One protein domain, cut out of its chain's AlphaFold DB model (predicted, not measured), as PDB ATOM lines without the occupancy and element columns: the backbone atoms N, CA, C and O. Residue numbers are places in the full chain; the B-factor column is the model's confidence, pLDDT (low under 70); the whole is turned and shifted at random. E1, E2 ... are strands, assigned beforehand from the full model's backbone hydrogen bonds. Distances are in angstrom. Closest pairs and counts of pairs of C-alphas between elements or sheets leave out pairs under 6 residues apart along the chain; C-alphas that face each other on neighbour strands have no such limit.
ATOM      1  N   SER A 754     611.794 303.542 342.555       76.25
ATOM      2  CA  SER A 754     610.866 303.286 343.661       76.25
ATOM      3  C   SER A 754     609.407 303.285 343.186       76.25
ATOM      4  O   SER A 754     609.079 303.896 342.167       76.25
ATOM      5  N   TYR A 755     608.535 302.577 343.903       74.69
ATOM      6  CA  TYR A 755     607.088 302.532 343.681       74.69
ATOM      7  C   TYR A 755     606.360 302.945 344.965       74.69
ATOM      8  O   TYR A 755     606.869 302.761 346.068       74.69
ATOM      9  N   TYR A 756     605.167 303.520 344.838       71.25
ATOM     10  CA  TYR A 756     604.370 303.898 346.002       71.25
ATOM     11  C   TYR A 756     603.691 302.664 346.605       71.25
ATOM     12  O   TYR A 756     602.909 301.991 345.930       71.25
ATOM     13  N   SER A 757     603.983 302.378 347.871       67.75
ATOM     14  CA  SER A 757     603.386 301.281 348.628       67.75
ATOM     15  C   SER A 757     602.227 301.815 349.474       67.75
ATOM     16  O   SER A 757     602.453 302.470 350.489       67.75
ATOM     17  N   GLU A 758     600.980 301.532 349.074       56.06
ATOM     18  CA  GLU A 758     599.786 301.891 349.865       56.06
ATOM     19  C   GLU A 758     599.811 301.350 351.310       56.06
ATOM     20  O   GLU A 758     599.412 302.087 352.212       56.06
ATOM     21  N   PRO A 759     600.294 300.118 351.587       68.12
ATOM     22  CA  PRO A 759     600.376 299.601 352.956       68.12
ATOM     23  C   PRO A 759     601.304 300.397 353.884       68.12
ATOM     24  O   PRO A 759     601.036 300.475 355.080       68.12
ATOM     25  N   GLU A 760     602.382 300.966 353.343       68.38
ATOM     26  CA  GLU A 760     603.433 301.649 354.115       68.38
ATOM     27  C   GLU A 760     603.353 303.186 353.991       68.38
ATOM     28  O   GLU A 760     604.168 303.894 354.582       68.38
ATOM     29  N   ASP A 761     602.398 303.703 353.200       67.00
ATOM     30  CA  ASP A 761     602.236 305.120 352.816       67.00
ATOM     31  C   ASP A 761     603.568 305.811 352.447       67.00
ATOM     32  O   ASP A 761     603.823 306.973 352.782       67.00
ATOM     33  N   SER A 762     604.455 305.082 351.767       76.44
ATOM     34  CA  SER A 762     605.794 305.558 351.418       76.44
ATOM     35  C   SER A 762     606.306 304.957 350.104       76.44
ATOM     36  O   SER A 762     605.752 303.993 349.571       76.44
ATOM     37  N   CYS A 763     607.333 305.589 349.531       78.94
ATOM     38  CA  CYS A 763     607.977 305.126 348.306       78.94
ATOM     39  C   CYS A 763     608.989 304.023 348.634       78.94
ATOM     40  O   CYS A 763     610.017 304.280 349.259       78.94
ATOM     41  N   GLU A 764     608.702 302.811 348.181       78.19
ATOM     42  CA  GLU A 764     609.501 301.609 348.403       78.19
ATOM     43  C   GLU A 764     610.375 301.309 347.183       78.19
ATOM     44  O   GLU A 764     609.973 301.517 346.038       78.19
ATOM     45  N   ALA A 765     611.587 300.803 347.403       81.06
ATOM     46  CA  ALA A 765     612.500 300.497 346.306       81.06
ATOM     47  C   ALA A 765     611.997 299.314 345.457       81.06
ATOM     48  O   ALA A 765     611.481 298.318 345.970       81.06
ATOM     49  N   CYS A 766     612.207 299.400 344.144       80.50
ATOM     50  CA  CYS A 766     611.963 298.287 343.237       80.50
ATOM     51  C   CYS A 766     612.891 297.104 343.524       80.50
ATOM     52  O   CYS A 766     613.992 297.254 344.057       80.50
ATOM     53  N   HIS A 767     612.467 295.903 343.122       83.81
ATOM     54  CA  HIS A 767     613.340 294.736 343.202       83.81
ATOM     55  C   HIS A 767     614.627 294.984 342.380       83.81
ATOM     56  O   HIS A 767     614.507 295.467 341.258       83.81
ATOM     57  N   PRO A 768     615.836 294.601 342.844       83.12
ATOM     58  CA  PRO A 768     617.107 294.911 342.164       83.12
ATOM     59  C   PRO A 768     617.240 294.430 340.709       83.12
ATOM     60  O   PRO A 768     618.092 294.909 339.969       83.12
ATOM     61  N   ALA A 769     616.418 293.461 340.304       81.81
ATOM     62  CA  ALA A 769     616.333 292.979 338.923       81.81
ATOM     63  C   ALA A 769     615.510 293.909 338.002       81.81
ATOM     64  O   ALA A 769     615.602 293.798 336.779       81.81
ATOM     65  N   CYS A 770     614.714 294.821 338.569       83.00
ATOM     66  CA  CYS A 770     613.931 295.824 337.859       83.00
ATOM     67  C   CYS A 770     614.643 297.189 337.912       83.00
ATOM     68  O   CYS A 770     614.999 297.667 338.985       83.00
ATOM     69  N   ALA A 771     614.769 297.865 336.773       79.81
ATOM     70  CA  ALA A 771     615.126 299.283 336.720       79.81
ATOM     71  C   ALA A 771     613.936 300.177 337.116       79.81
ATOM     72  O   ALA A 771     614.107 301.204 337.764       79.81
ATOM     73  N   THR A 772     612.722 299.768 336.740       75.88
ATOM     74  CA  THR A 772     611.459 300.385 337.168       75.88
ATOM     75  C   THR A 772     610.420 299.300 337.425       75.88
ATOM     76  O   THR A 772     610.435 298.255 336.770       75.88
ATOM     77  N   CYS A 773     609.517 299.529 338.373       72.81
ATOM     78  CA  CYS A 773     608.507 298.561 338.784       72.81
ATOM     79  C   CYS A 773     607.178 299.247 339.114       72.81
ATOM     80  O   CYS A 773     607.154 300.427 339.455       72.81
ATOM     81  N   ALA A 774     606.085 298.498 339.002       68.56
ATOM     82  CA  ALA A 774     604.747 298.944 339.378       68.56
ATOM     83  C   ALA A 774     604.373 298.561 340.823       68.56
ATOM     84  O   ALA A 774     603.477 299.165 341.403       68.56
ATOM     85  N   ALA A 775     605.042 297.561 341.404       66.38
ATOM     86  CA  ALA A 775     604.797 297.071 342.759       66.38
ATOM     87  C   ALA A 775     606.029 296.342 343.324       66.38
ATOM     88  O   ALA A 775     607.019 296.127 342.617       66.38
ATOM     89  N   ALA A 776     605.939 295.908 344.585       70.75
ATOM     90  CA  ALA A 776     606.962 295.099 345.241       70.75
ATOM     91  C   ALA A 776     607.233 293.793 344.481       70.75
ATOM     92  O   ALA A 776     606.314 293.137 343.986       70.75
ATOM     93  N   GLY A 777     608.492 293.355 344.488       69.38
ATOM     94  CA  GLY A 777     608.872 292.020 344.031       69.38
ATOM     95  C   GLY A 777     609.276 291.920 342.558       69.38
ATOM     96  O   GLY A 777     609.333 292.892 341.814       69.38
ATOM     97  N   LEU A 778     609.641 290.701 342.163       70.25
ATOM     98  CA  LEU A 778     610.323 290.396 340.898       70.25
ATOM     99  C   LEU A 778     609.394 290.372 339.671       70.25
ATOM    100  O   LEU A 778     609.881 290.398 338.546       70.25
ATOM    101  N   GLU A 779     608.079 290.276 339.886       66.31
ATOM    102  CA  GLU A 779     607.052 290.019 338.853       66.31
ATOM    103  C   GLU A 779     606.309 291.281 338.389       66.31
ATOM    104  O   GLU A 779     605.390 291.212 337.568       66.31
ATOM    105  N   SER A 780     606.722 292.424 338.931       70.38
ATOM    106  CA  SER A 780     606.116 293.738 338.721       70.38
ATOM    107  C   SER A 780     607.093 294.688 338.030       70.38
ATOM    108  O   SER A 780     607.014 295.900 338.224       70.38
ATOM    109  N   CYS A 781     608.062 294.153 337.277       75.31
ATOM    110  CA  CYS A 781     609.060 294.961 336.587       75.31
ATOM    111  C   CYS A 781     608.472 295.554 335.299       75.31
ATOM    112  O   CYS A 781     608.050 294.822 334.407       75.31
ATOM    113  N   ASN A 782     608.551 296.876 335.162       71.38
ATOM    114  CA  ASN A 782     608.218 297.581 333.921       71.38
ATOM    115  C   ASN A 782     609.430 297.621 332.977       71.38
ATOM    116  O   ASN A 782     609.286 297.518 331.763       71.38
ATOM    117  N   ARG A 783     610.648 297.725 333.532       75.50
ATOM    118  CA  ARG A 783     611.920 297.599 332.800       75.50
ATOM    119  C   ARG A 783     612.926 296.812 333.625       75.50
ATOM    120  O   ARG A 783     612.995 296.987 334.841       75.50
ATOM    121  N   CYS A 784     613.726 295.977 332.971       81.50
ATOM    122  CA  CYS A 784     614.778 295.205 333.623       81.50
ATOM    123  C   CYS A 784     616.033 296.041 333.842       81.50
ATOM    124  O   CYS A 784     616.378 296.889 333.021       81.50
ATOM    125  N   ALA A 785     616.703 295.788 334.964       81.38
ATOM    126  CA  ALA A 785     618.035 296.311 335.218       81.38
ATOM    127  C   ALA A 785     619.046 295.709 334.225       81.38
ATOM    128  O   ALA A 785     618.817 294.648 333.638       81.38
ATOM    129  N   GLU A 786     620.174 296.389 334.031       80.81
ATOM    130  CA  GLU A 786     621.219 295.957 333.101       80.81
ATOM    131  C   GLU A 786     621.704 294.528 333.421       80.81
ATOM    132  O   GLU A 786     621.971 294.189 334.574       80.81
ATOM    133  N   GLY A 787     621.787 293.668 332.398       74.38
ATOM    134  CA  GLY A 787     622.160 292.253 332.541       74.38
ATOM    135  C   GLY A 787     621.004 291.283 332.836       74.38
ATOM    136  O   GLY A 787     621.248 290.078 332.884       74.38
ATOM    137  N   TYR A 788     619.764 291.768 332.984       83.31
ATOM    138  CA  TYR A 788     618.563 290.937 333.141       83.31
ATOM    139  C   TYR A 788     617.694 290.928 331.873       83.31
ATOM    140  O   TYR A 788     617.598 291.916 331.145       83.31
ATOM    141  N   LEU A 789     617.044 289.790 331.625       82.00
ATOM    142  CA  LEU A 789     616.152 289.527 330.499       82.00
ATOM    143  C   LEU A 789     614.690 289.628 330.938       82.00
ATOM    144  O   LEU A 789     614.335 289.144 332.010       82.00
ATOM    145  N   MET A 790     613.832 290.210 330.102       78.56
ATOM    146  CA  MET A 790     612.392 290.246 330.371       78.56
ATOM    147  C   MET A 790     611.728 288.932 329.940       78.56
ATOM    148  O   MET A 790     611.753 288.582 328.760       78.56
ATOM    149  N   GLU A 791     611.098 288.234 330.880       77.94
ATOM    150  CA  GLU A 791     610.328 287.006 330.671       77.94
ATOM    151  C   GLU A 791     608.949 287.160 331.321       77.94
ATOM    152  O   GLU A 791     608.838 287.206 332.543       77.94
ATOM    153  N   ASN A 792     607.883 287.262 330.519       72.31
ATOM    154  CA  ASN A 792     606.499 287.401 331.007       72.31
ATOM    155  C   ASN A 792     606.324 288.465 332.121       72.31
ATOM    156  O   ASN A 792     605.619 288.220 333.101       72.31
ATOM    157  N   TRP A 793     606.952 289.641 331.973       67.69
ATOM    158  CA  TRP A 793     606.931 290.760 332.945       67.69
ATOM    159  C   TRP A 793     607.752 290.547 334.230       67.69
ATOM    160  O   TRP A 793     607.639 291.305 335.194       67.69
ATOM    161  N   ARG A 794     608.618 289.531 334.233       76.81
ATOM    162  CA  ARG A 794     609.613 289.258 335.269       76.81
ATOM    163  C   ARG A 794     611.013 289.426 334.691       76.81
ATOM    164  O   ARG A 794     611.292 288.976 333.584       76.81
ATOM    165  N   CYS A 795     611.915 290.028 335.454       84.25
ATOM    166  CA  CYS A 795     613.308 290.164 335.035       84.25
ATOM    167  C   CYS A 795     614.143 288.987 335.545       84.25
ATOM    168  O   CYS A 795     614.353 288.841 336.748       84.25
ATOM    169  N   VAL A 796     614.607 288.134 334.633       82.12
ATOM    170  CA  VAL A 796     615.356 286.904 334.926       82.12
ATOM    171  C   VAL A 796     616.797 287.013 334.432       82.12
ATOM    172  O   VAL A 796     617.076 287.656 333.426       82.12
ATOM    173  N   SER A 797     617.748 286.406 335.141       82.00
ATOM    174  CA  SER A 797     619.165 286.410 334.737       82.00
ATOM    175  C   SER A 797     619.458 285.453 333.572       82.00
ATOM    176  O   SER A 797     620.448 285.614 332.866       82.00
ATOM    177  N   SER A 798     618.591 284.464 333.360       82.00
ATOM    178  CA  SER A 798     618.589 283.545 332.222       82.00
ATOM    179  C   SER A 798     617.157 283.084 331.968       82.00
ATOM    180  O   SER A 798     616.412 282.911 332.933       82.00
ATOM    181  N   CYS A 799     616.785 282.861 330.707       82.19
ATOM    182  CA  CYS A 799     615.443 282.387 330.368       82.19
ATOM    183  C   CYS A 799     615.152 281.027 331.017       82.19
ATOM    184  O   CYS A 799     616.028 280.156 331.079       82.19
ATOM    185  N   SER A 800     613.932 280.872 331.523       80.94
ATOM    186  CA  SER A 800     613.452 279.640 332.142       80.94
ATOM    187  C   SER A 800     613.327 278.517 331.105       80.94
ATOM    188  O   SER A 800     613.323 278.756 329.896       80.94
ATOM    189  N   GLN A 801     613.203 277.266 331.565       74.88
ATOM    190  CA  GLN A 801     612.932 276.134 330.671       74.88
ATOM    191  C   GLN A 801     611.694 276.420 329.801       74.88
ATOM    192  O   GLN A 801     610.685 276.941 330.279       74.88
ATOM    193  N   GLY A 802     611.791 276.109 328.509       72.31
ATOM    194  CA  GLY A 802     610.781 276.429 327.503       72.31
ATOM    195  C   GLY A 802     610.891 277.835 326.900       72.31
ATOM    196  O   GLY A 802     609.997 278.217 326.145       72.31
ATOM    197  N   PHE A 803     611.957 278.592 327.188       79.81
ATOM    198  CA  PHE A 803     612.231 279.913 326.609       79.81
ATOM    199  C   PHE A 803     613.685 280.036 326.108       79.81
ATOM    200  O   PHE A 803     614.592 279.399 326.641       79.81
ATOM    201  N   TYR A 804     613.925 280.880 325.098       83.38
ATOM    202  CA  TYR A 804     615.250 281.219 324.566       83.38
ATOM    203  C   TYR A 804     615.476 282.738 324.557       83.38
ATOM    204  O   TYR A 804     614.536 283.524 324.442       83.38
ATOM    205  N   ALA A 805     616.736 283.155 324.693       81.75
ATOM    206  CA  ALA A 805     617.118 284.564 324.768       81.75
ATOM    207  C   ALA A 805     617.242 285.195 323.369       81.75
ATOM    208  O   ALA A 805     617.938 284.656 322.506       81.75
ATOM    209  N   GLU A 806     616.633 286.366 323.167       76.62
ATOM    210  CA  GLU A 806     616.754 287.166 321.943       76.62
ATOM    211  C   GLU A 806     617.250 288.590 322.271       76.62
ATOM    212  O   GLU A 806     616.702 289.277 323.139       76.62
ATOM    213  N   GLN A 807     618.304 289.040 321.579       65.50
ATOM    214  CA  GLN A 807     618.856 290.396 321.703       65.50
ATOM    215  C   GLN A 807     618.271 291.303 320.610       65.50
ATOM    216  O   GLN A 807     618.474 291.046 319.423       65.50
ATOM    217  N   GLN A 808     617.562 292.372 320.994       57.91
ATOM    218  CA  GLN A 808     617.112 293.411 320.059       57.91
ATOM    219  C   GLN A 808     618.158 294.527 319.927       57.91
ATOM    220  O   GLN A 808     618.766 294.946 320.906       57.91
ATOM    221  N   ASN A 809     618.362 295.022 318.701       51.56
ATOM    222  CA  ASN A 809     619.453 295.943 318.351       51.56
ATOM    223  C   ASN A 809     619.153 297.445 318.564       51.56
ATOM    224  O   ASN A 809     620.012 298.257 318.229       51.56
ATOM    225  N   SER A 810     617.982 297.846 319.082       49.31
ATOM    226  CA  SER A 810     617.598 299.276 319.112       49.31
ATOM    227  C   SER A 810     617.018 299.829 320.413       49.31
ATOM    228  O   SER A 810     616.974 301.046 320.538       49.31
ATOM    229  N   ASP A 811     616.688 299.000 321.401       47.03
ATOM    230  CA  ASP A 811     616.398 299.440 322.768       47.03
ATOM    231  C   ASP A 811     617.070 298.447 323.722       47.03
ATOM    232  O   ASP A 811     616.960 297.240 323.526       47.03
ATOM    233  N   ASN A 812     617.822 298.940 324.711       54.75
ATOM    234  CA  ASN A 812     618.698 298.177 325.618       54.75
ATOM    235  C   ASN A 812     617.949 297.192 326.556       54.75
ATOM    236  O   ASN A 812     618.114 297.254 327.774       54.75
ATOM    237  N   GLN A 813     617.119 296.283 326.042       66.06
ATOM    238  CA  GLN A 813     616.471 295.248 326.842       66.06
ATOM    239  C   GLN A 813     616.344 293.936 326.057       66.06
ATOM    240  O   GLN A 813     615.670 293.851 325.035       66.06
ATOM    241  N   SER A 814     617.021 292.895 326.542       71.44
ATOM    242  CA  SER A 814     616.939 291.545 325.969       71.44
ATOM    243  C   SER A 814     615.686 290.828 326.502       71.44
ATOM    244  O   SER A 814     615.321 291.015 327.665       71.44
ATOM    245  N   THR A 815     615.018 290.014 325.680       79.00
ATOM    246  CA  THR A 815     613.738 289.358 326.037       79.00
ATOM    247  C   THR A 815     613.823 287.836 325.890       79.00
ATOM    248  O   THR A 815     614.608 287.321 325.092       79.00
ATOM    249  N   CYS A 816     613.032 287.112 326.684       82.31
ATOM    250  CA  CYS A 816     612.901 285.657 326.624       82.31
ATOM    251  C   CYS A 816     611.657 285.274 325.819       82.31
ATOM    252  O   CYS A 816     610.534 285.601 326.206       82.31
ATOM    253  N   LYS A 817     611.848 284.558 324.707       76.62
ATOM    254  CA  LYS A 817     610.768 284.081 323.829       76.62
ATOM    255  C   LYS A 817     610.524 282.591 324.011       76.62
ATOM    256  O   LYS A 817     611.459 281.841 324.257       76.62
ATOM    257  N   ARG A 818     609.267 282.150 323.888       74.75
ATOM    258  CA  ARG A 818     608.892 280.739 324.082       74.75
ATOM    259  C   ARG A 818     609.445 279.834 322.982       74.75
ATOM    260  O   ARG A 818     609.449 280.194 321.809       74.75
ATOM    261  N   CYS A 819     609.850 278.640 323.392       77.31
ATOM    262  CA  CYS A 819     610.140 277.508 322.524       77.31
ATOM    263  C   CYS A 819     608.862 276.927 321.905       77.31
ATOM    264  O   CYS A 819     607.753 277.192 322.374       77.31
ATOM    265  N   ASP A 820     609.024 276.082 320.882       75.56
ATOM    266  CA  ASP A 820     607.937 275.228 320.393       75.56
ATOM    267  C   ASP A 820     607.367 274.363 321.532       75.56
ATOM    268  O   ASP A 820     608.107 273.918 322.409       75.56
ATOM    269  N   ALA A 821     606.057 274.103 321.525       67.81
ATOM    270  CA  ALA A 821     605.367 273.399 322.609       67.81
ATOM    271  C   ALA A 821     605.886 271.969 322.866       67.81
ATOM    272  O   ALA A 821     605.698 271.437 323.958       67.81
ATOM    273  N   SER A 822     606.546 271.350 321.880       69.50
ATOM    274  CA  SER A 822     607.180 270.032 322.031       69.50
ATOM    275  C   SER A 822     608.545 270.073 322.746       69.50
ATOM    276  O   SER A 822     609.093 269.023 323.085       69.50
ATOM    277  N   CYS A 823     609.082 271.268 323.017       77.31
ATOM    278  CA  CYS A 823     610.417 271.497 323.563       77.31
ATOM    279  C   CYS A 823     610.417 271.901 325.036       77.31
ATOM    280  O   CYS A 823     609.761 272.864 325.428       77.31
ATOM    281  N   LEU A 824     611.251 271.227 325.828       78.94
ATOM    282  CA  LEU A 824     611.601 271.633 327.189       78.94
ATOM    283  C   LEU A 824     612.728 272.679 327.199       78.94
ATOM    284  O   LEU A 824     612.740 273.563 328.050       78.94
ATOM    285  N   ALA A 825     613.647 272.632 326.234       80.06
ATOM    286  CA  ALA A 825     614.653 273.671 326.017       80.06
ATOM    287  C   ALA A 825     614.908 273.864 324.519       80.06
ATOM    288  O   ALA A 825     614.860 272.902 323.748       80.06
ATOM    289  N   CYS A 826     615.177 275.101 324.099       82.25
ATOM    290  CA  CYS A 826     615.470 275.428 322.708       82.25
ATOM    291  C   CYS A 826     616.472 276.580 322.587       82.25
ATOM    292  O   CYS A 826     616.668 277.368 323.510       82.25
ATOM    293  N   VAL A 827     617.091 276.686 321.411       82.50
ATOM    294  CA  VAL A 827     618.048 277.755 321.068       82.50
ATOM    295  C   VAL A 827     617.492 278.749 320.044       82.50
ATOM    296  O   VAL A 827     618.210 279.629 319.576       82.50
ATOM    297  N   GLY A 828     616.226 278.599 319.660       76.75
ATOM    298  CA  GLY A 828     615.586 279.424 318.645       76.75
ATOM    299  C   GLY A 828     614.111 279.075 318.443       76.75
ATOM    300  O   GLY A 828     613.618 278.110 319.027       76.75
ATOM    301  N   PRO A 829     613.405 279.836 317.594       73.44
ATOM    302  CA  PRO A 829     611.944 279.794 317.498       73.44
ATOM    303  C   PRO A 829     611.379 278.585 316.740       73.44
ATOM    304  O   PRO A 829     610.166 278.399 316.714       73.44
ATOM    305  N   THR A 830     612.205 277.785 316.058       74.44
ATOM    306  CA  THR A 830     611.703 276.717 315.174       74.44
ATOM    307  C   THR A 830     611.641 275.356 315.869       74.44
ATOM    308  O   THR A 830     612.443 275.064 316.754       74.44
ATOM    309  N   LYS A 831     610.753 274.468 315.391       71.62
ATOM    310  CA  LYS A 831     610.639 273.060 315.832       71.62
ATOM    311  C   LYS A 831     611.954 272.280 315.793       71.62
ATOM    312  O   LYS A 831     612.090 271.318 316.529       71.62
ATOM    313  N   THR A 832     612.889 272.686 314.930       76.75
ATOM    314  CA  THR A 832     614.222 272.085 314.750       76.75
ATOM    315  C   THR A 832     615.295 272.673 315.671       76.75
ATOM    316  O   THR A 832     616.439 272.228 315.648       76.75
ATOM    317  N   ASN A 833     614.972 273.710 316.449       81.50
ATOM    318  CA  ASN A 833     615.898 274.328 317.402       81.50
ATOM    319  C   ASN A 833     615.750 273.765 318.817       81.50
ATOM    320  O   ASN A 833     616.196 274.397 319.776       81.50
ATOM    321  N   CYS A 834     615.132 272.597 318.948       82.81
ATOM    322  CA  CYS A 834     614.941 271.942 320.221       82.81
ATOM    323  C   CYS A 834     616.237 271.298 320.711       82.81
ATOM    324  O   CYS A 834     616.906 270.585 319.962       82.81
ATOM    325  N   SER A 835     616.580 271.523 321.973       81.88
ATOM    326  CA  SER A 835     617.732 270.899 322.628       81.88
ATOM    327  C   SER A 835     617.331 269.860 323.673       81.88
ATOM    328  O   SER A 835     618.121 268.970 323.967       81.88
ATOM    329  N   GLU A 836     616.118 269.951 324.220       81.31
ATOM    330  CA  GLU A 836     615.586 269.017 325.212       81.31
ATOM    331  C   GLU A 836     614.067 268.908 325.045       81.31
ATOM    332  O   GLU A 836     613.414 269.911 324.756       81.31
ATOM    333  N   CYS A 837     613.505 267.711 325.205       80.50
ATOM    334  CA  CYS A 837     612.084 267.444 324.981       80.50
ATOM    335  C   CYS A 837     611.297 267.367 326.281       80.50
ATOM    336  O   CYS A 837     611.817 266.909 327.294       80.50
ATOM    337  N   VAL A 838     610.027 267.777 326.232       71.38
ATOM    338  CA  VAL A 838     609.095 267.551 327.345       71.38
ATOM    339  C   VAL A 838     608.787 266.058 327.494       71.38
ATOM    340  O   VAL A 838     608.788 265.315 326.508       71.38
ATOM    341  N   ASP A 839     608.499 265.625 328.723       65.38
ATOM    342  CA  ASP A 839     608.219 264.223 329.049       65.38
ATOM    343  C   ASP A 839     607.181 263.598 328.100       65.38
ATOM    344  O   ASP A 839     606.144 264.188 327.784       65.38
ATOM    345  N   GLY A 840     607.484 262.393 327.611       63.75
ATOM    346  CA  GLY A 840     606.697 261.705 326.581       63.75
ATOM    347  C   GLY A 840     607.144 261.975 325.138       63.75
ATOM    348  O   GLY A 840     606.588 261.353 324.231       63.75
ATOM    349  N   HIS A 841     608.160 262.821 324.920       71.06
ATOM    350  CA  HIS A 841     608.814 263.039 323.623       71.06
ATOM    351  C   HIS A 841     610.321 262.716 323.669       71.06
ATOM    352  O   HIS A 841     610.986 262.871 324.689       71.06
ATOM    353  N   SER A 842     610.865 262.255 322.546       73.12
ATOM    354  CA  SER A 842     612.261 261.904 322.304       73.12
ATOM    355  C   SER A 842     612.856 262.851 321.261       73.12
ATOM    356  O   SER A 842     612.219 263.141 320.248       73.12
ATOM    357  N   LEU A 843     614.081 263.325 321.493       79.31
ATOM    358  CA  LEU A 843     614.752 264.273 320.601       79.31
ATOM    359  C   LEU A 843     615.362 263.550 319.390       79.31
ATOM    360  O   LEU A 843     616.241 262.703 319.554       79.31
ATOM    361  N   GLN A 844     614.934 263.908 318.180       77.19
ATOM    362  CA  GLN A 844     615.502 263.438 316.912       77.19
ATOM    363  C   GLN A 844     615.793 264.634 315.999       77.19
ATOM    364  O   GLN A 844     614.894 265.405 315.682       77.19
ATOM    365  N   ASP A 845     617.058 264.806 315.599       76.12
ATOM    366  CA  ASP A 845     617.520 265.869 314.686       76.12
ATOM    367  C   ASP A 845     617.027 267.287 315.051       76.12
ATOM    368  O   ASP A 845     616.644 268.085 314.196       76.12
ATOM    369  N   GLY A 846     617.035 267.603 316.350       72.56
ATOM    370  CA  GLY A 846     616.606 268.904 316.873       72.56
ATOM    371  C   GLY A 846     615.089 269.085 316.974       72.56
ATOM    372  O   GLY A 846     614.649 270.195 317.257       72.56
ATOM    373  N   VAL A 847     614.297 268.026 316.759       78.19
ATOM    374  CA  VAL A 847     612.827 268.004 316.853       78.19
ATOM    375  C   VAL A 847     612.380 266.986 317.902       78.19
ATOM    376  O   VAL A 847     612.902 265.874 317.965       78.19
ATOM    377  N   CYS A 848     611.385 267.335 318.713       77.06
ATOM    378  CA  CYS A 848     610.803 266.420 319.691       77.06
ATOM    379  C   CYS A 848     609.639 265.623 319.100       77.06
ATOM    380  O   CYS A 848     608.631 266.187 318.675       77.06
ATOM    381  N   VAL A 849     609.772 264.295 319.090       74.56
ATOM    382  CA  VAL A 849     608.769 263.349 318.571       74.56
ATOM    383  C   VAL A 849     608.263 262.440 319.691       74.56
ATOM    384  O   VAL A 849     609.024 262.111 320.584       74.56
ATOM    385  N   LEU A 850     606.994 262.034 319.690       67.69
ATOM    386  CA  LEU A 850     606.414 261.229 320.781       67.69
ATOM    387  C   LEU A 850     607.148 259.889 320.976       67.69
ATOM    388  O   LEU A 850     607.443 259.186 320.012       67.69
ATOM    389  N   SER A 851     607.426 259.535 322.232       63.62
ATOM    390  CA  SER A 851     608.270 258.394 322.629       63.62
ATOM    391  C   SER A 851     607.563 257.032 322.613       63.62
ATOM    392  O   SER A 851     608.199 256.019 322.895       63.62
ATOM    393  N   HIS A 852     606.261 256.987 322.322       63.59
ATOM    394  CA  HIS A 852     605.437 255.778 322.371       63.59
ATOM    395  C   HIS A 852     604.602 255.619 321.090       63.59
ATOM    396  O   HIS A 852     604.271 256.597 320.425       63.59
ATOM    397  N   ASN A 853     604.250 254.374 320.753       64.56
ATOM    398  CA  ASN A 853     603.495 254.019 319.540       64.56
ATOM    399  C   ASN A 853     601.976 253.869 319.784       64.56
ATOM    400  O   ASN A 853     601.303 253.212 318.988       64.56
ATOM    401  N   CYS A 854     601.430 254.419 320.877       68.44
ATOM    402  CA  CYS A 854     599.975 254.426 321.090       68.44
ATOM    403  C   CYS A 854     599.294 255.382 320.098       68.44
ATOM    404  O   CYS A 854     599.908 256.341 319.618       68.44
ATOM    405  N   GLY A 855     598.041 255.086 319.749       70.44
ATOM    406  CA  GLY A 855     597.265 255.918 318.830       70.44
ATOM    407  C   GLY A 855     596.835 257.245 319.458       70.44
ATOM    408  O   GLY A 855     596.902 257.432 320.671       70.44
ATOM    409  N   ASP A 856     596.354 258.173 318.627       75.38
ATOM    410  CA  ASP A 856     595.670 259.378 319.106       75.38
ATOM    411  C   ASP A 856     594.532 258.982 320.073       75.38
ATOM    412  O   ASP A 856     593.727 258.101 319.768       75.38
ATOM    413  N   GLY A 857     594.454 259.648 321.225       77.00
ATOM    414  CA  GLY A 857     593.478 259.375 322.282       77.00
ATOM    415  C   GLY A 857     593.926 258.358 323.334       77.00
ATOM    416  O   GLY A 857     593.134 258.053 324.224       77.00
ATOM    417  N   GLU A 858     595.167 257.868 323.279       81.06
ATOM    418  CA  GLU A 858     595.735 256.945 324.268       81.06
ATOM    419  C   GLU A 858     597.110 257.421 324.780       81.06
ATOM    420  O   GLU A 858     597.841 258.114 324.073       81.06
ATOM    421  N   TYR A 859     597.471 257.040 326.007       79.69
ATOM    422  CA  TYR A 859     598.797 257.224 326.604       79.69
ATOM    423  C   TYR A 859     599.316 255.896 327.156       79.69
ATOM    424  O   TYR A 859     598.537 255.007 327.486       79.69
ATOM    425  N   GLN A 860     600.632 255.748 327.265       79.19
ATOM    426  CA  GLN A 860     601.241 254.533 327.800       79.19
ATOM    427  C   GLN A 860     601.341 254.606 329.334       79.19
ATOM    428  O   GLN A 860     601.923 255.552 329.865       79.19
ATOM    429  N   ASP A 861     600.778 253.626 330.042       74.94
ATOM    430  CA  ASP A 861     600.872 253.521 331.502       74.94
ATOM    431  C   ASP A 861     602.226 252.946 331.977       74.94
ATOM    432  O   ASP A 861     603.068 252.535 331.176       74.94
ATOM    433  N   GLU A 862     602.462 252.914 333.297       71.75
ATOM    434  CA  GLU A 862     603.724 252.427 333.895       71.75
ATOM    435  C   GLU A 862     604.041 250.952 333.564       71.75
ATOM    436  O   GLU A 862     605.199 250.537 333.643       71.75
ATOM    437  N   SER A 863     603.035 250.159 333.172       73.88
ATOM    438  CA  SER A 863     603.191 248.772 332.706       73.88
ATOM    439  C   SER A 863     603.514 248.651 331.215       73.88
ATOM    440  O   SER A 863     603.839 247.558 330.747       73.88
ATOM    441  N   GLY A 864     603.474 249.762 330.476       70.44
ATOM    442  CA  GLY A 864     603.726 249.803 329.045       70.44
ATOM    443  C   GLY A 864     602.488 249.557 328.173       70.44
ATOM    444  O   GLY A 864     602.660 249.429 326.958       70.44
ATOM    445  N   GLU A 865     601.278 249.495 328.742       73.81
ATOM    446  CA  GLU A 865     600.016 249.319 328.004       73.81
ATOM    447  C   GLU A 865     599.373 250.676 327.655       73.81
ATOM    448  O   GLU A 865     599.515 251.653 328.387       73.81
ATOM    449  N   CYS A 866     598.680 250.756 326.514       83.12
ATOM    450  CA  CYS A 866     598.018 251.986 326.066       83.12
ATOM    451  C   CYS A 866     596.635 252.122 326.732       83.12
ATOM    452  O   CYS A 866     595.765 251.275 326.539       83.12
ATOM    453  N   GLN A 867     596.434 253.196 327.493       81.12
ATOM    454  CA  GLN A 867     595.188 253.554 328.176       81.12
ATOM    455  C   GLN A 867     594.580 254.812 327.561       81.12
ATOM    456  O   GLN A 867     595.297 255.675 327.063       81.12
ATOM    457  N   SER A 868     593.257 254.959 327.618       83.38
ATOM    458  CA  SER A 868     592.584 256.116 327.021       83.38
ATOM    459  C   SER A 868     592.881 257.427 327.761       83.38
ATOM    460  O   SER A 868     592.846 257.498 328.989       83.38
ATOM    461  N   CYS A 869     593.115 258.482 326.985       84.25
ATOM    462  CA  CYS A 869     593.225 259.859 327.447       84.25
ATOM    463  C   CYS A 869     591.910 260.386 328.029       84.25
ATOM    464  O   CYS A 869     590.822 259.873 327.750       84.25
ATOM    465  N   HIS A 870     591.995 261.506 328.752       85.06
ATOM    466  CA  HIS A 870     590.816 262.324 329.010       85.06
ATOM    467  C   HIS A 870     590.142 262.719 327.686       85.06
ATOM    468  O   HIS A 870     590.813 263.094 326.724       85.06
ATOM    469  N   VAL A 871     588.808 262.691 327.646       83.25
ATOM    470  CA  VAL A 871     588.008 262.865 326.416       83.25
ATOM    471  C   VAL A 871     588.232 264.198 325.690       83.25
ATOM    472  O   VAL A 871     587.898 264.322 324.514       83.25
ATOM    473  N   SER A 872     588.776 265.203 326.379       82.88
ATOM    474  CA  SER A 872     589.100 266.510 325.798       82.88
ATOM    475  C   SER A 872     590.439 266.541 325.051       82.88
ATOM    476  O   SER A 872     590.665 267.475 324.284       82.88
ATOM    477  N   CYS A 873     591.327 265.564 325.264       83.81
ATOM    478  CA  CYS A 873     592.661 265.536 324.670       83.81
ATOM    479  C   CYS A 873     592.677 264.698 323.382       83.81
ATOM    480  O   CYS A 873     592.176 263.576 323.368       83.81
ATOM    481  N   GLN A 874     593.334 265.191 322.327       84.69
ATOM    482  CA  GLN A 874     593.649 264.361 321.156       84.69
ATOM    483  C   GLN A 874     594.905 263.518 321.399       84.69
ATOM    484  O   GLN A 874     594.977 262.365 320.989       84.69
ATOM    485  N   LYS A 875     595.901 264.088 322.080       81.94
ATOM    486  CA  LYS A 875     597.068 263.356 322.587       81.94
ATOM    487  C   LYS A 875     597.306 263.777 324.017       81.94
ATOM    488  O   LYS A 875     597.171 264.964 324.317       81.94
ATOM    489  N   CYS A 876     597.672 262.841 324.874       81.25
ATOM    490  CA  CYS A 876     597.914 263.112 326.280       81.25
ATOM    491  C   CYS A 876     599.137 262.344 326.782       81.25
ATOM    492  O   CYS A 876     599.588 261.388 326.156       81.25
ATOM    493  N   LYS A 877     599.665 262.781 327.922       75.94
ATOM    494  CA  LYS A 877     600.691 262.052 328.683       75.94
ATOM    495  C   LYS A 877     600.113 261.271 329.868       75.94
ATOM    496  O   LYS A 877     600.850 260.564 330.543       75.94
ATOM    497  N   GLY A 878     598.821 261.426 330.136       77.56
ATOM    498  CA  GLY A 878     598.159 260.913 331.325       77.56
ATOM    499  C   GLY A 878     596.638 261.038 331.235       77.56
ATOM    500  O   GLY A 878     596.107 261.615 330.282       77.56
ATOM    501  N   PRO A 879     595.911 260.481 332.212       81.81
ATOM    502  CA  PRO A 879     594.461 260.350 332.143       81.81
ATOM    503  C   PRO A 879     593.713 261.632 332.532       81.81
ATOM    504  O   PRO A 879     592.490 261.676 332.389       81.81
ATOM    505  N   GLN A 880     594.392 262.654 333.069       84.19
ATOM    506  CA  GLN A 880     593.729 263.863 333.556       84.19
ATOM    507  C   GLN A 880     593.487 264.869 332.433       84.19
ATOM    508  O   GLN A 880     594.182 264.904 331.421       84.19
ATOM    509  N   SER A 881     592.505 265.748 332.640       82.44
ATOM    510  CA  SER A 881     592.191 266.823 331.687       82.44
ATOM    511  C   SER A 881     593.328 267.838 331.480       82.44
ATOM    512  O   SER A 881     593.313 268.547 330.482       82.44
ATOM    513  N   GLU A 882     594.303 267.875 332.396       80.19
ATOM    514  CA  GLU A 882     595.514 268.720 332.385       80.19
ATOM    515  C   GLU A 882     596.724 268.045 331.723       80.19
ATOM    516  O   GLU A 882     597.769 268.666 331.531       80.19
ATOM    517  N   ASP A 883     596.592 266.768 331.364       81.56
ATOM    518  CA  ASP A 883     597.663 265.993 330.747       81.56
ATOM    519  C   ASP A 883     597.627 266.062 329.213       81.56
ATOM    520  O   ASP A 883     598.296 265.270 328.541       81.56
ATOM    521  N   CYS A 884     596.852 266.978 328.624       81.88
ATOM    522  CA  CYS A 884     596.769 267.103 327.177       81.88
ATOM    523  C   CYS A 884     598.079 267.665 326.605       81.88
ATOM    524  O   CYS A 884     598.589 268.703 327.018       81.88
ATOM    525  N   LEU A 885     598.593 266.988 325.583       76.44
ATOM    526  CA  LEU A 885     599.729 267.424 324.771       76.44
ATOM    527  C   LEU A 885     599.265 268.105 323.479       76.44
ATOM    528  O   LEU A 885     599.949 268.968 322.941       76.44
ATOM    529  N   SER A 886     598.097 267.711 322.965       79.44
ATOM    530  CA  SER A 886     597.447 268.373 321.835       79.44
ATOM    531  C   SER A 886     595.940 268.175 321.888       79.44
ATOM    532  O   SER A 886     595.438 267.199 322.458       79.44
ATOM    533  N   CYS A 887     595.229 269.107 321.272       83.50
ATOM    534  CA  CYS A 887     593.781 269.171 321.276       83.50
ATOM    535  C   CYS A 887     593.228 268.859 319.891       83.50
ATOM    536  O   CYS A 887     593.877 269.139 318.883       83.50
ATOM    537  N   PHE A 888     592.007 268.322 319.844       82.38
ATOM    538  CA  PHE A 888     591.266 268.231 318.589       82.38
ATOM    539  C   PHE A 888     591.140 269.625 317.967       82.38
ATOM    540  O   PHE A 888     591.070 270.610 318.695       82.38
ATOM    541  N   SER A 889     591.045 269.716 316.640       77.31
ATOM    542  CA  SER A 889     591.072 270.989 315.892       77.31
ATOM    543  C   SER A 889     590.031 272.040 316.312       77.31
ATOM    544  O   SER A 889     590.143 273.195 315.914       77.31
ATOM    545  N   THR A 890     589.021 271.663 317.099       78.50
ATOM    546  CA  THR A 890     588.002 272.566 317.654       78.50
ATOM    547  C   THR A 890     588.353 273.136 319.034       78.50
ATOM    548  O   THR A 890     587.551 273.882 319.586       78.50
ATOM    549  N   HIS A 891     589.493 272.757 319.612       84.75
ATOM    550  CA  HIS A 891     589.952 273.174 320.936       84.75
ATOM    551  C   HIS A 891     591.398 273.675 320.866       84.75
ATOM    552  O   HIS A 891     592.177 273.286 319.996       84.75
ATOM    553  N   LEU A 892     591.750 274.539 321.809       84.06
ATOM    554  CA  LEU A 892     593.043 275.191 321.940       84.06
ATOM    555  C   LEU A 892     593.743 274.663 323.185       84.06
ATOM    556  O   LEU A 892     593.107 274.468 324.221       84.06
ATOM    557  N   LEU A 893     595.050 274.446 323.094       80.94
ATOM    558  CA  LEU A 893     595.835 274.040 324.250       80.94
ATOM    559  C   LEU A 893     596.119 275.261 325.142       80.94
ATOM    560  O   LEU A 893     596.655 276.266 324.678       80.94
ATOM    561  N   ASP A 894     595.795 275.180 326.428       81.94
ATOM    562  CA  ASP A 894     596.145 276.183 327.437       81.94
ATOM    563  C   ASP A 894     596.691 275.472 328.681       81.94
ATOM    564  O   ASP A 894     595.970 274.748 329.359       81.94
ATOM    565  N   TYR A 895     597.998 275.612 328.932       76.25
ATOM    566  CA  TYR A 895     598.723 274.979 330.051       76.25
ATOM    567  C   TYR A 895     598.365 273.497 330.321       76.25
ATOM    568  O   TYR A 895     598.209 273.091 331.466       76.25
ATOM    569  N   GLY A 896     598.265 272.675 329.268       75.12
ATOM    570  CA  GLY A 896     597.985 271.234 329.383       75.12
ATOM    571  C   GLY A 896     596.500 270.861 329.337       75.12
ATOM    572  O   GLY A 896     596.170 269.682 329.271       75.12
ATOM    573  N   GLN A 897     595.591 271.837 329.295       84.00
ATOM    574  CA  GLN A 897     594.157 271.610 329.115       84.00
ATOM    575  C   GLN A 897     593.695 272.019 327.718       84.00
ATOM    576  O   GLN A 897     594.189 272.983 327.137       84.00
ATOM    577  N   CYS A 898     592.708 271.306 327.182       87.31
ATOM    578  CA  CYS A 898     592.057 271.673 325.929       87.31
ATOM    579  C   CYS A 898     590.814 272.523 326.195       87.31
ATOM    580  O   CYS A 898     589.808 272.016 326.690       87.31
ATOM    581  N   VAL A 899     590.880 273.807 325.842       85.44
ATOM    582  CA  VAL A 899     589.812 274.796 326.041       85.44
ATOM    583  C   VAL A 899     589.165 275.186 324.714       85.44
ATOM    584  O   VAL A 899     589.799 275.163 323.666       85.44
ATOM    585  N   VAL A 900     587.882 275.546 324.731       83.88
ATOM    586  CA  VAL A 900     587.153 275.948 323.509       83.88
ATOM    587  C   VAL A 900     587.562 277.356 323.048       83.88
ATOM    588  O   VAL A 900     587.574 277.649 321.856       83.88
ATOM    589  N   SER A 901     587.926 278.225 323.990       83.50
ATOM    590  CA  SER A 901     588.372 279.598 323.747       83.50
ATOM    591  C   SER A 901     589.408 279.997 324.790       83.50
ATOM    592  O   SER A 901     589.313 279.571 325.942       83.50
ATOM    593  N   CYS A 902     590.362 280.844 324.410       83.44
ATOM    594  CA  CYS A 902     591.317 281.399 325.361       83.44
ATOM    595  C   CYS A 902     590.619 282.303 326.385       83.44
ATOM    596  O   CYS A 902     589.641 282.982 326.069       83.44
ATOM    597  N   SER A 903     591.117 282.290 327.620       82.00
ATOM    598  CA  SER A 903     590.681 283.206 328.676       82.00
ATOM    599  C   SER A 903     591.043 284.661 328.345       82.00
ATOM    600  O   SER A 903     591.942 284.905 327.542       82.00
ATOM    601  N   ASN A 904     590.403 285.631 329.008       79.50
ATOM    602  CA  ASN A 904     590.797 287.042 328.908       79.50
ATOM    603  C   ASN A 904     592.303 287.223 329.181       79.50
ATOM    604  O   ASN A 904     592.890 286.502 329.992       79.50
ATOM    605  N   GLY A 905     592.920 288.168 328.468       77.81
ATOM    606  CA  GLY A 905     594.367 288.380 328.459       77.81
ATOM    607  C   GLY A 905     595.149 287.361 327.622       77.81
ATOM    608  O   GLY A 905     596.377 287.335 327.707       77.81
ATOM    609  N   LYS A 906     594.476 286.514 326.828       83.06
ATOM    610  CA  LYS A 906     595.111 285.574 325.897       83.06
ATOM    611  C   LYS A 906     594.454 285.576 324.512       83.06
ATOM    612  O   LYS A 906     593.241 285.731 324.404       83.06
ATOM    613  N   TYR A 907     595.239 285.315 323.468       83.88
ATOM    614  CA  TYR A 907     594.787 285.157 322.085       83.88
ATOM    615  C   TYR A 907     595.104 283.761 321.523       83.88
ATOM    616  O   TYR A 907     596.091 283.133 321.922       83.88
ATOM    617  N   PRO A 908     594.276 283.241 320.600       82.50
ATOM    618  CA  PRO A 908     594.527 281.966 319.942       82.50
ATOM    619  C   PRO A 908     595.547 282.114 318.805       82.50
ATOM    620  O   PRO A 908     595.329 282.874 317.864       82.50
ATOM    621  N   SER A 909     596.625 281.332 318.831       79.94
ATOM    622  CA  SER A 909     597.565 281.218 317.709       79.94
ATOM    623  C   SER A 909     598.164 279.816 317.642       79.94
ATOM    624  O   SER A 909     598.425 279.185 318.660       79.94
ATOM    625  N   GLY A 910     598.300 279.261 316.435       72.25
ATOM    626  CA  GLY A 910     598.916 277.941 316.235       72.25
ATOM    627  C   GLY A 910     598.232 276.752 316.935       72.25
ATOM    628  O   GLY A 910     598.870 275.717 317.098       72.25
ATOM    629  N   GLY A 911     596.960 276.870 317.342       75.06
ATOM    630  CA  GLY A 911     596.249 275.841 318.122       75.06
ATOM    631  C   GLY A 911     596.476 275.920 319.640       75.06
ATOM    632  O   GLY A 911     596.067 275.014 320.367       75.06
ATOM    633  N   GLN A 912     597.109 276.993 320.122       78.88
ATOM    634  CA  GLN A 912     597.417 277.244 321.529       78.88
ATOM    635  C   GLN A 912     596.963 278.655 321.947       78.88
ATOM    636  O   GLN A 912     596.762 279.536 321.109       78.88
ATOM    637  N   CYS A 913     596.792 278.867 323.250       82.44
ATOM    638  CA  CYS A 913     596.559 280.189 323.828       82.44
ATOM    639  C   CYS A 913     597.873 280.888 324.215       82.44
ATOM    640  O   CYS A 913     598.682 280.346 324.971       82.44
ATOM    641  N   HIS A 914     598.056 282.117 323.730       79.50
ATOM    642  CA  HIS A 914     599.207 282.992 323.986       79.50
ATOM    643  C   HIS A 914     598.776 284.232 324.768       79.50
ATOM    644  O   HIS A 914     597.630 284.635 324.652       79.50
ATOM    645  N   LEU A 915     599.654 284.834 325.574       77.69
ATOM    646  CA  LEU A 915     599.318 286.030 326.360       77.69
ATOM    647  C   LEU A 915     599.253 287.284 325.479       77.69
ATOM    648  O   LEU A 915     600.081 287.453 324.589       77.69
ATOM    649  N   CYS A 916     598.291 288.154 325.769       81.81
ATOM    650  CA  CYS A 916     598.217 289.508 325.229       81.81
ATOM    651  C   CYS A 916     599.276 290.428 325.850       81.81
ATOM    652  O   CYS A 916     599.823 290.122 326.916       81.81
ATOM    653  N   ASP A 917     599.499 291.596 325.233       81.19
ATOM    654  CA  ASP A 917     600.145 292.707 325.934       81.19
ATOM    655  C   ASP A 917     599.371 293.042 327.222       81.19
ATOM    656  O   ASP A 917     598.143 292.956 327.274       81.19
ATOM    657  N   HIS A 918     600.099 293.416 328.274       78.44
ATOM    658  CA  HIS A 918     599.539 293.663 329.604       78.44
ATOM    659  C   HIS A 918     598.494 294.787 329.668       78.44
ATOM    660  O   HIS A 918     597.727 294.829 330.633       78.44
ATOM    661  N   THR A 919     598.471 295.686 328.679       81.81
ATOM    662  CA  THR A 919     597.471 296.755 328.567       81.81
ATOM    663  C   THR A 919     596.158 296.277 327.941       81.81
ATOM    664  O   THR A 919     595.126 296.918 328.145       81.81
ATOM    665  N   CYS A 920     596.162 295.148 327.221       84.94
ATOM    666  CA  CYS A 920     594.984 294.618 326.542       84.94
ATOM    667  C   CYS A 920     594.183 293.659 327.438       84.94
ATOM    668  O   CYS A 920     594.726 292.737 328.046       84.94
ATOM    669  N   ALA A 921     592.853 293.774 327.401       85.00
ATOM    670  CA  ALA A 921     591.965 292.752 327.960       85.00
ATOM    671  C   ALA A 921     591.697 291.609 326.966       85.00
ATOM    672  O   ALA A 921     591.618 290.441 327.353       85.00
ATOM    673  N   GLN A 922     591.591 291.938 325.677       86.62
ATOM    674  CA  GLN A 922     591.571 290.983 324.566       86.62
ATOM    675  C   GLN A 922     592.430 291.532 323.430       86.62
ATOM    676  O   GLN A 922     592.495 292.745 323.224       86.62
ATOM    677  N   CYS A 923     593.077 290.649 322.679       86.62
ATOM    678  CA  CYS A 923     594.018 291.010 321.627       86.62
ATOM    679  C   CYS A 923     593.961 290.000 320.477       86.62
ATOM    680  O   CYS A 923     593.430 288.896 320.628       86.62
ATOM    681  N   VAL A 924     594.493 290.397 319.323       81.81
ATOM    682  CA  VAL A 924     594.682 289.500 318.171       81.81
ATOM    683  C   VAL A 924     596.102 288.933 318.089       81.81
ATOM    684  O   VAL A 924     596.269 287.857 317.517       81.81
ATOM    685  N   ASP A 925     597.087 289.598 318.697       78.94
ATOM    686  CA  ASP A 925     598.444 289.092 318.924       78.94
ATOM    687  C   ASP A 925     599.081 289.703 320.194       78.94
ATOM    688  O   ASP A 925     598.405 290.371 320.976       78.94
ATOM    689  N   ASP A 926     600.369 289.445 320.437       75.25
ATOM    690  CA  ASP A 926     601.123 289.952 321.594       75.25
ATOM    691  C   ASP A 926     601.569 291.423 321.458       75.25
ATOM    692  O   ASP A 926     602.254 291.942 322.339       75.25
ATOM    693  N   GLY A 927     601.188 292.108 320.377       73.94
ATOM    694  CA  GLY A 927     601.527 293.504 320.130       73.94
ATOM    695  C   GLY A 927     600.663 294.495 320.933       73.94
ATOM    696  O   GLY A 927     599.448 294.316 321.040       73.94
ATOM    697  N   PRO A 928     601.245 295.604 321.432       74.25
ATOM    698  CA  PRO A 928     600.528 296.614 322.224       74.25
ATOM    699  C   PRO A 928     599.511 297.443 321.416       74.25
ATOM    700  O   PRO A 928     598.664 298.114 321.998       74.25
ATOM    701  N   SER A 929     599.578 297.394 320.082       78.44
ATOM    702  CA  SER A 929     598.678 298.100 319.156       78.44
ATOM    703  C   SER A 929     597.615 297.217 318.508       78.44
ATOM    704  O   SER A 929     596.894 297.649 317.608       78.44
ATOM    705  N   ASN A 930     597.499 295.981 318.989       83.69
ATOM    706  CA  ASN A 930     596.605 294.953 318.474       83.69
ATOM    707  C   ASN A 930     595.597 294.490 319.539       83.69
ATOM    708  O   ASN A 930     595.106 293.353 319.525       83.69
ATOM    709  N   CYS A 931     595.259 295.393 320.462       86.75
ATOM    710  CA  CYS A 931     594.183 295.200 321.414       86.75
ATOM    711  C   CYS A 931     592.825 295.318 320.704       86.75
ATOM    712  O   CYS A 931     592.579 296.208 319.889       86.75
ATOM    713  N   THR A 932     591.906 294.422 321.048       87.06
ATOM    714  CA  THR A 932     590.508 294.451 320.583       87.06
ATOM    715  C   THR A 932     589.554 294.945 321.665       87.06
ATOM    716  O   THR A 932     588.480 295.452 321.350       87.06
ATOM    717  N   SER A 933     589.961 294.861 322.933       88.19
ATOM    718  CA  SER A 933     589.275 295.489 324.059       88.19
ATOM    719  C   SER A 933     590.260 295.829 325.170       88.19
ATOM    720  O   SER A 933     591.226 295.093 325.396       88.19
ATOM    721  N   CYS A 934     589.962 296.890 325.912       87.44
ATOM    722  CA  CYS A 934     590.726 297.323 327.074       87.44
ATOM    723  C   CYS A 934     589.894 297.148 328.338       87.44
ATOM    724  O   CYS A 934     588.670 297.266 328.310       87.44
ATOM    725  N   ASP A 935     590.568 296.859 329.441       82.75
ATOM    726  CA  ASP A 935     589.942 296.826 330.755       82.75
ATOM    727  C   ASP A 935     590.874 297.506 331.759       82.75
ATOM    728  O   ASP A 935     591.471 298.539 331.457       82.75
ATOM    729  N   THR A 936     590.974 296.984 332.969       76.50
ATOM    730  CA  THR A 936     592.020 297.357 333.906       76.50
ATOM    731  C   THR A 936     593.258 296.521 333.586       76.50
ATOM    732  O   THR A 936     593.168 295.296 333.485       76.50
ATOM    733  N   ASP A 937     594.398 297.175 333.372       73.62
ATOM    734  CA  ASP A 937     595.652 296.485 333.074       73.62
ATOM    735  C   ASP A 937     596.156 295.667 334.278       73.62
ATOM    736  O   ASP A 937     595.618 295.732 335.389       73.62
ATOM    737  N   LYS A 938     597.224 294.884 334.072       64.62
ATOM    738  CA  LYS A 938     597.827 294.040 335.125       64.62
ATOM    739  C   LYS A 938     598.273 294.839 336.370       64.62
ATOM    740  O   LYS A 938     598.516 294.237 337.415       64.62
ATOM    741  N   PHE A 939     598.374 296.165 336.272       60.59
ATOM    742  CA  PHE A 939     598.797 297.068 337.342       60.59
ATOM    743  C   PHE A 939     597.641 297.821 338.010       60.59
ATOM    744  O   PHE A 939     597.887 298.645 338.887       60.59
ATOM    745  N   GLY A 940     596.387 297.537 337.647       59.28
ATOM    746  CA  GLY A 940     595.232 298.200 338.252       59.28
ATOM    747  C   GLY A 940     594.863 299.537 337.601       59.28
ATOM    748  O   GLY A 940     594.036 300.260 338.158       59.28
ATOM    749  N   VAL A 941     595.441 299.880 336.443       65.00
ATOM    750  CA  VAL A 941     595.143 301.128 335.724       65.00
ATOM    751  C   VAL A 941     594.065 300.880 334.675       65.00
ATOM    752  O   VAL A 941     594.183 299.980 333.845       65.00
ATOM    753  N   ASP A 942     593.004 301.688 334.689       76.00
ATOM    754  CA  ASP A 942     591.976 301.638 333.651       76.00
ATOM    755  C   ASP A 942     592.543 302.103 332.306       76.00
ATOM    756  O   ASP A 942     593.091 303.201 332.196       76.00
ATOM    757  N   ARG A 943     592.389 301.264 331.279       81.81
ATOM    758  CA  ARG A 943     592.807 301.552 329.908       81.81
ATOM    759  C   ARG A 943     591.606 301.699 328.988       81.81
ATOM    760  O   ARG A 943     590.581 301.045 329.179       81.81
ATOM    761  N   TYR A 944     591.762 302.517 327.956       86.88
ATOM    762  CA  TYR A 944     590.728 302.842 326.985       86.88
ATOM    763  C   TYR A 944     591.202 302.524 325.573       86.88
ATOM    764  O   TYR A 944     592.299 302.904 325.176       86.88
ATOM    765  N   LEU A 945     590.362 301.840 324.803       89.38
ATOM    766  CA  LEU A 945     590.686 301.443 323.442       89.38
ATOM    767  C   LEU A 945     590.649 302.655 322.509       89.38
ATOM    768  O   LEU A 945     589.597 303.271 322.325       89.38
ATOM    769  N   TYR A 946     591.781 302.955 321.878       89.31
ATOM    770  CA  TYR A 946     591.918 303.978 320.848       89.31
ATOM    771  C   TYR A 946     592.780 303.433 319.704       89.31
ATOM    772  O   TYR A 946     593.954 303.136 319.882       89.31
ATOM    773  N   HIS A 947     592.184 303.265 318.518       86.81
ATOM    774  CA  HIS A 947     592.856 302.751 317.311       86.81
ATOM    775  C   HIS A 947     593.683 301.458 317.495       86.81
ATOM    776  O   HIS A 947     594.714 301.295 316.851       86.81
ATOM    777  N   GLY A 948     593.211 300.518 318.320       81.69
ATOM    778  CA  GLY A 948     593.893 299.236 318.569       81.69
ATOM    779  C   GLY A 948     594.869 299.259 319.747       81.69
ATOM    780  O   GLY A 948     595.348 298.209 320.159       81.69
ATOM    781  N   GLU A 949     595.111 300.425 320.343       86.50
ATOM    782  CA  GLU A 949     595.947 300.592 321.533       86.50
ATOM    783  C   GLU A 949     595.091 300.843 322.775       86.50
ATOM    784  O   GLU A 949     594.055 301.511 322.721       86.50
ATOM    785  N   CYS A 950     595.543 300.323 323.912       86.50
ATOM    786  CA  CYS A 950     594.939 300.571 325.214       86.50
ATOM    787  C   CYS A 950     595.661 301.729 325.923       86.50
ATOM    788  O   CYS A 950     596.691 301.538 326.569       86.50
ATOM    789  N   VAL A 951     595.111 302.942 325.806       81.81
ATOM    790  CA  VAL A 951     595.686 304.181 326.364       81.81
ATOM    791  C   VAL A 951     595.151 304.481 327.768       81.81
ATOM    792  O   VAL A 951     594.049 304.071 328.115       81.81
ATOM    793  N   ASP A 952     595.911 305.194 328.601       75.62
ATOM    794  CA  ASP A 952     595.472 305.614 329.948       75.62
ATOM    795  C   ASP A 952     594.498 306.808 329.943       75.62
ATOM    796  O   ASP A 952     593.756 306.997 330.907       75.62
ATOM    797  N   ALA A 953     594.450 307.586 328.859       78.50
ATOM    798  CA  ALA A 953     593.488 308.666 328.664       78.50
ATOM    799  C   ALA A 953     593.130 308.854 327.184       78.50
ATOM    800  O   ALA A 953     593.979 308.746 326.298       78.50
ATOM    801  N   CYS A 954     591.866 309.193 326.907       80.19
ATOM    802  CA  CYS A 954     591.434 309.473 325.541       80.19
ATOM    803  C   CYS A 954     592.035 310.786 325.006       80.19
ATOM    804  O   CYS A 954     592.118 311.779 325.734       80.19
ATOM    805  N   PRO A 955     592.426 310.825 323.721       78.94
ATOM    806  CA  PRO A 955     593.009 312.009 323.105       78.94
ATOM    807  C   PRO A 955     591.984 313.133 322.901       78.94
ATOM    808  O   PRO A 955     590.775 312.950 323.029       78.94
ATOM    809  N   LYS A 956     592.476 314.331 322.554       77.06
ATOM    810  CA  LYS A 956     591.641 315.526 322.328       77.06
ATOM    811  C   LYS A 956     590.507 315.246 321.331       77.06
ATOM    812  O   LYS A 956     590.682 314.484 320.380       77.06
ATOM    813  N   ALA A 957     589.363 315.897 321.550       79.12
ATOM    814  CA  ALA A 957     588.122 315.672 320.809       79.12
ATOM    815  C   ALA A 957     587.580 314.227 320.877       79.12
ATOM    816  O   ALA A 957     586.786 313.846 320.022       79.12
ATOM    817  N   HIS A 958     587.968 313.438 321.887       84.44
ATOM    818  CA  HIS A 958     587.382 312.133 322.193       84.44
ATOM    819  C   HIS A 958     587.021 312.034 323.684       84.44
ATOM    820  O   HIS A 958     587.645 312.681 324.525       84.44
ATOM    821  N   PHE A 959     586.024 311.216 324.016       82.50
ATOM    822  CA  PHE A 959     585.613 310.888 325.384       82.50
ATOM    823  C   PHE A 959     585.623 309.368 325.581       82.50
ATOM    824  O   PHE A 959     585.471 308.615 324.621       82.50
ATOM    825  N   HIS A 960     585.811 308.899 326.814       77.44
ATOM    826  CA  HIS A 960     585.770 307.466 327.095       77.44
ATOM    827  C   HIS A 960     584.337 306.985 327.349       77.44
ATOM    828  O   HIS A 960     583.540 307.639 328.022       77.44
ATOM    829  N   THR A 961     584.018 305.799 326.850       78.81
ATOM    830  CA  THR A 961     582.726 305.143 327.060       78.81
ATOM    831  C   THR A 961     582.761 304.188 328.249       78.81
ATOM    832  O   THR A 961     583.822 303.801 328.740       78.81
ATOM    833  N   VAL A 962     581.580 303.746 328.689       75.44
ATOM    834  CA  VAL A 962     581.429 302.662 329.682       75.44
ATOM    835  C   VAL A 962     582.083 301.359 329.203       75.44
ATOM    836  O   VAL A 962     582.517 300.551 330.013       75.44
ATOM    837  N   LEU A 963     582.203 301.176 327.885       76.81
ATOM    838  CA  LEU A 963     582.871 300.031 327.262       76.81
ATOM    839  C   LEU A 963     584.399 300.186 327.197       76.81
ATOM    840  O   LEU A 963     585.049 299.437 326.473       76.81
ATOM    841  N   LYS A 964     584.966 301.162 327.920       82.38
ATOM    842  CA  LYS A 964     586.402 301.456 327.944       82.38
ATOM    843  C   LYS A 964     586.980 301.663 326.538       82.38
ATOM    844  O   LYS A 964     588.034 301.139 326.192       82.38
ATOM    845  N   ALA A 965     586.284 302.452 325.720       86.06
ATOM    846  CA  ALA A 965     586.714 302.846 324.378       86.06
ATOM    847  C   ALA A 965     586.626 304.365 324.197       86.06
ATOM    848  O   ALA A 965     585.736 304.997 324.770       86.06
ATOM    849  N   CYS A 966     587.524 304.938 323.400       87.19
ATOM    850  CA  CYS A 966     587.542 306.361 323.084       87.19
ATOM    851  C   CYS A 966     586.677 306.660 321.855       87.19
ATOM    852  O   CYS A 966     586.999 306.240 320.744       87.19
ATOM    853  N   GLU A 967     585.604 307.420 322.049       87.12
ATOM    854  CA  GLU A 967     584.682 307.841 320.992       87.12
ATOM    855  C   GLU A 967     584.820 309.337 320.686       87.12
ATOM    856  O   GLU A 967     585.123 310.121 321.585       87.12
TER     857      GLU A 967
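This is residues 754 to 967 of the 1093 residues of the protein "Proprotein convertase subtilisin/kexin type5a" of Danio rerio (UniProt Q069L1). The domain is a narrow U made of small hairpins strung one after another: strands E1 to E12 make one arm, a row of two-stranded hairpins, and E13 to E25 fold back beside it as a second such row with E25 at its end. The turn of the U lies in residues 851 to 857, between E12 and E13, and no named strand of one arm has a C-alpha within 8 A of a named strand of the other. The printed part has 214 residues with no named helix and 25 named strands, E1 to E25 along the chain, in two-stranded antiparallel sheets but for E25, which pairs with no named strand. The class is all strand, with under half of the residues, 91 of 214, in named elements. The whole is elongated, 64 by 40 by 37 A, and only just loose, close to compact, with a radius of gyration of the C-alphas of 20.8 A.

The N and O pairs named here are within hydrogen-bond range, and a distance between residues of two different hairpins, or of E23 and E25, is that between the closest C-alphas of the two strands. Nearest to the mean of the C-alphas is the antiparallel hairpin of E19, residues 906 to 909, and E20, residues 912 to 915, at 139 degrees, with N 907 and O 914 2.8 A apart. Leu 893 of E17, residues 892 to 894, is 4.5 A from Gln 912 of E20. E17 forms a hairpin with E18, residues 897 to 899, with N 892 and O 899 2.8 A apart. Cys 898 of E18 is 5.6 A from Cys 887 of E16, residues 884 to 887. E16 forms a hairpin with E15, residues 873 to 876, with N 885 and O 875 2.8 A apart. Cys 876 of E15 is 6.0 A from Tyr 859 of E13, residues 858 to 860, whose hairpin partner is E14, residues 866 to 868, with N 859 and O 867 2.8 A apart. Tyr 907 of E19 is 5.9 A from Cys 923 of E21, residues 920 to 923, in a hairpin with E22, residues 931 to 934; N 932 and O 922 are 2.8 A apart. Cys 934 of E22 is 5.5 A from Leu 945 of E23, residues 944 to 946, in a hairpin with E24, residues 949 to 951; N 944 and O 951 are 2.8 A apart. Tyr 944 of E23 is 6.8 A from His 960 of E25, residues 958 to 960. In the first arm, E7, residues 803 to 806, and E8, residues 815 to 818, form a hairpin at 140 degrees, with N 804 and O 817 2.8 A apart. Thr 815 of E8 is 4.6 A from Met 790 of E5, residues 789 to 791, in a hairpin with E6, residues 794 to 796; N 789 and O 796 are 2.8 A apart.

E1, residues 754 to 757, begins at C-alpha 754 (610.866, 303.286, 343.661) and forms a hairpin with E2, residues 762 to 765. The hairpin of E3, residues 770 to 773, and E4, residues 781 to 784, follows. After E8 come the hairpins of E9, residues 823 to 826, with E10, residues 834 to 837, and of E11, residues 841 to 844, with E12, residues 847 to 850. E20 measures 10.2 A, E8 and E12 10.1 A each. E25 ends at C-alpha 960 (585.770, 307.466, 327.095).

The C-alphas farthest apart, of Ser 863 and Ala 957, are 69.6 A apart. The printed part has no cut, and no link is long. Its mean pLDDT is 77.4; 30 residues are under 70, among them 807 to 813 and 850 to 854.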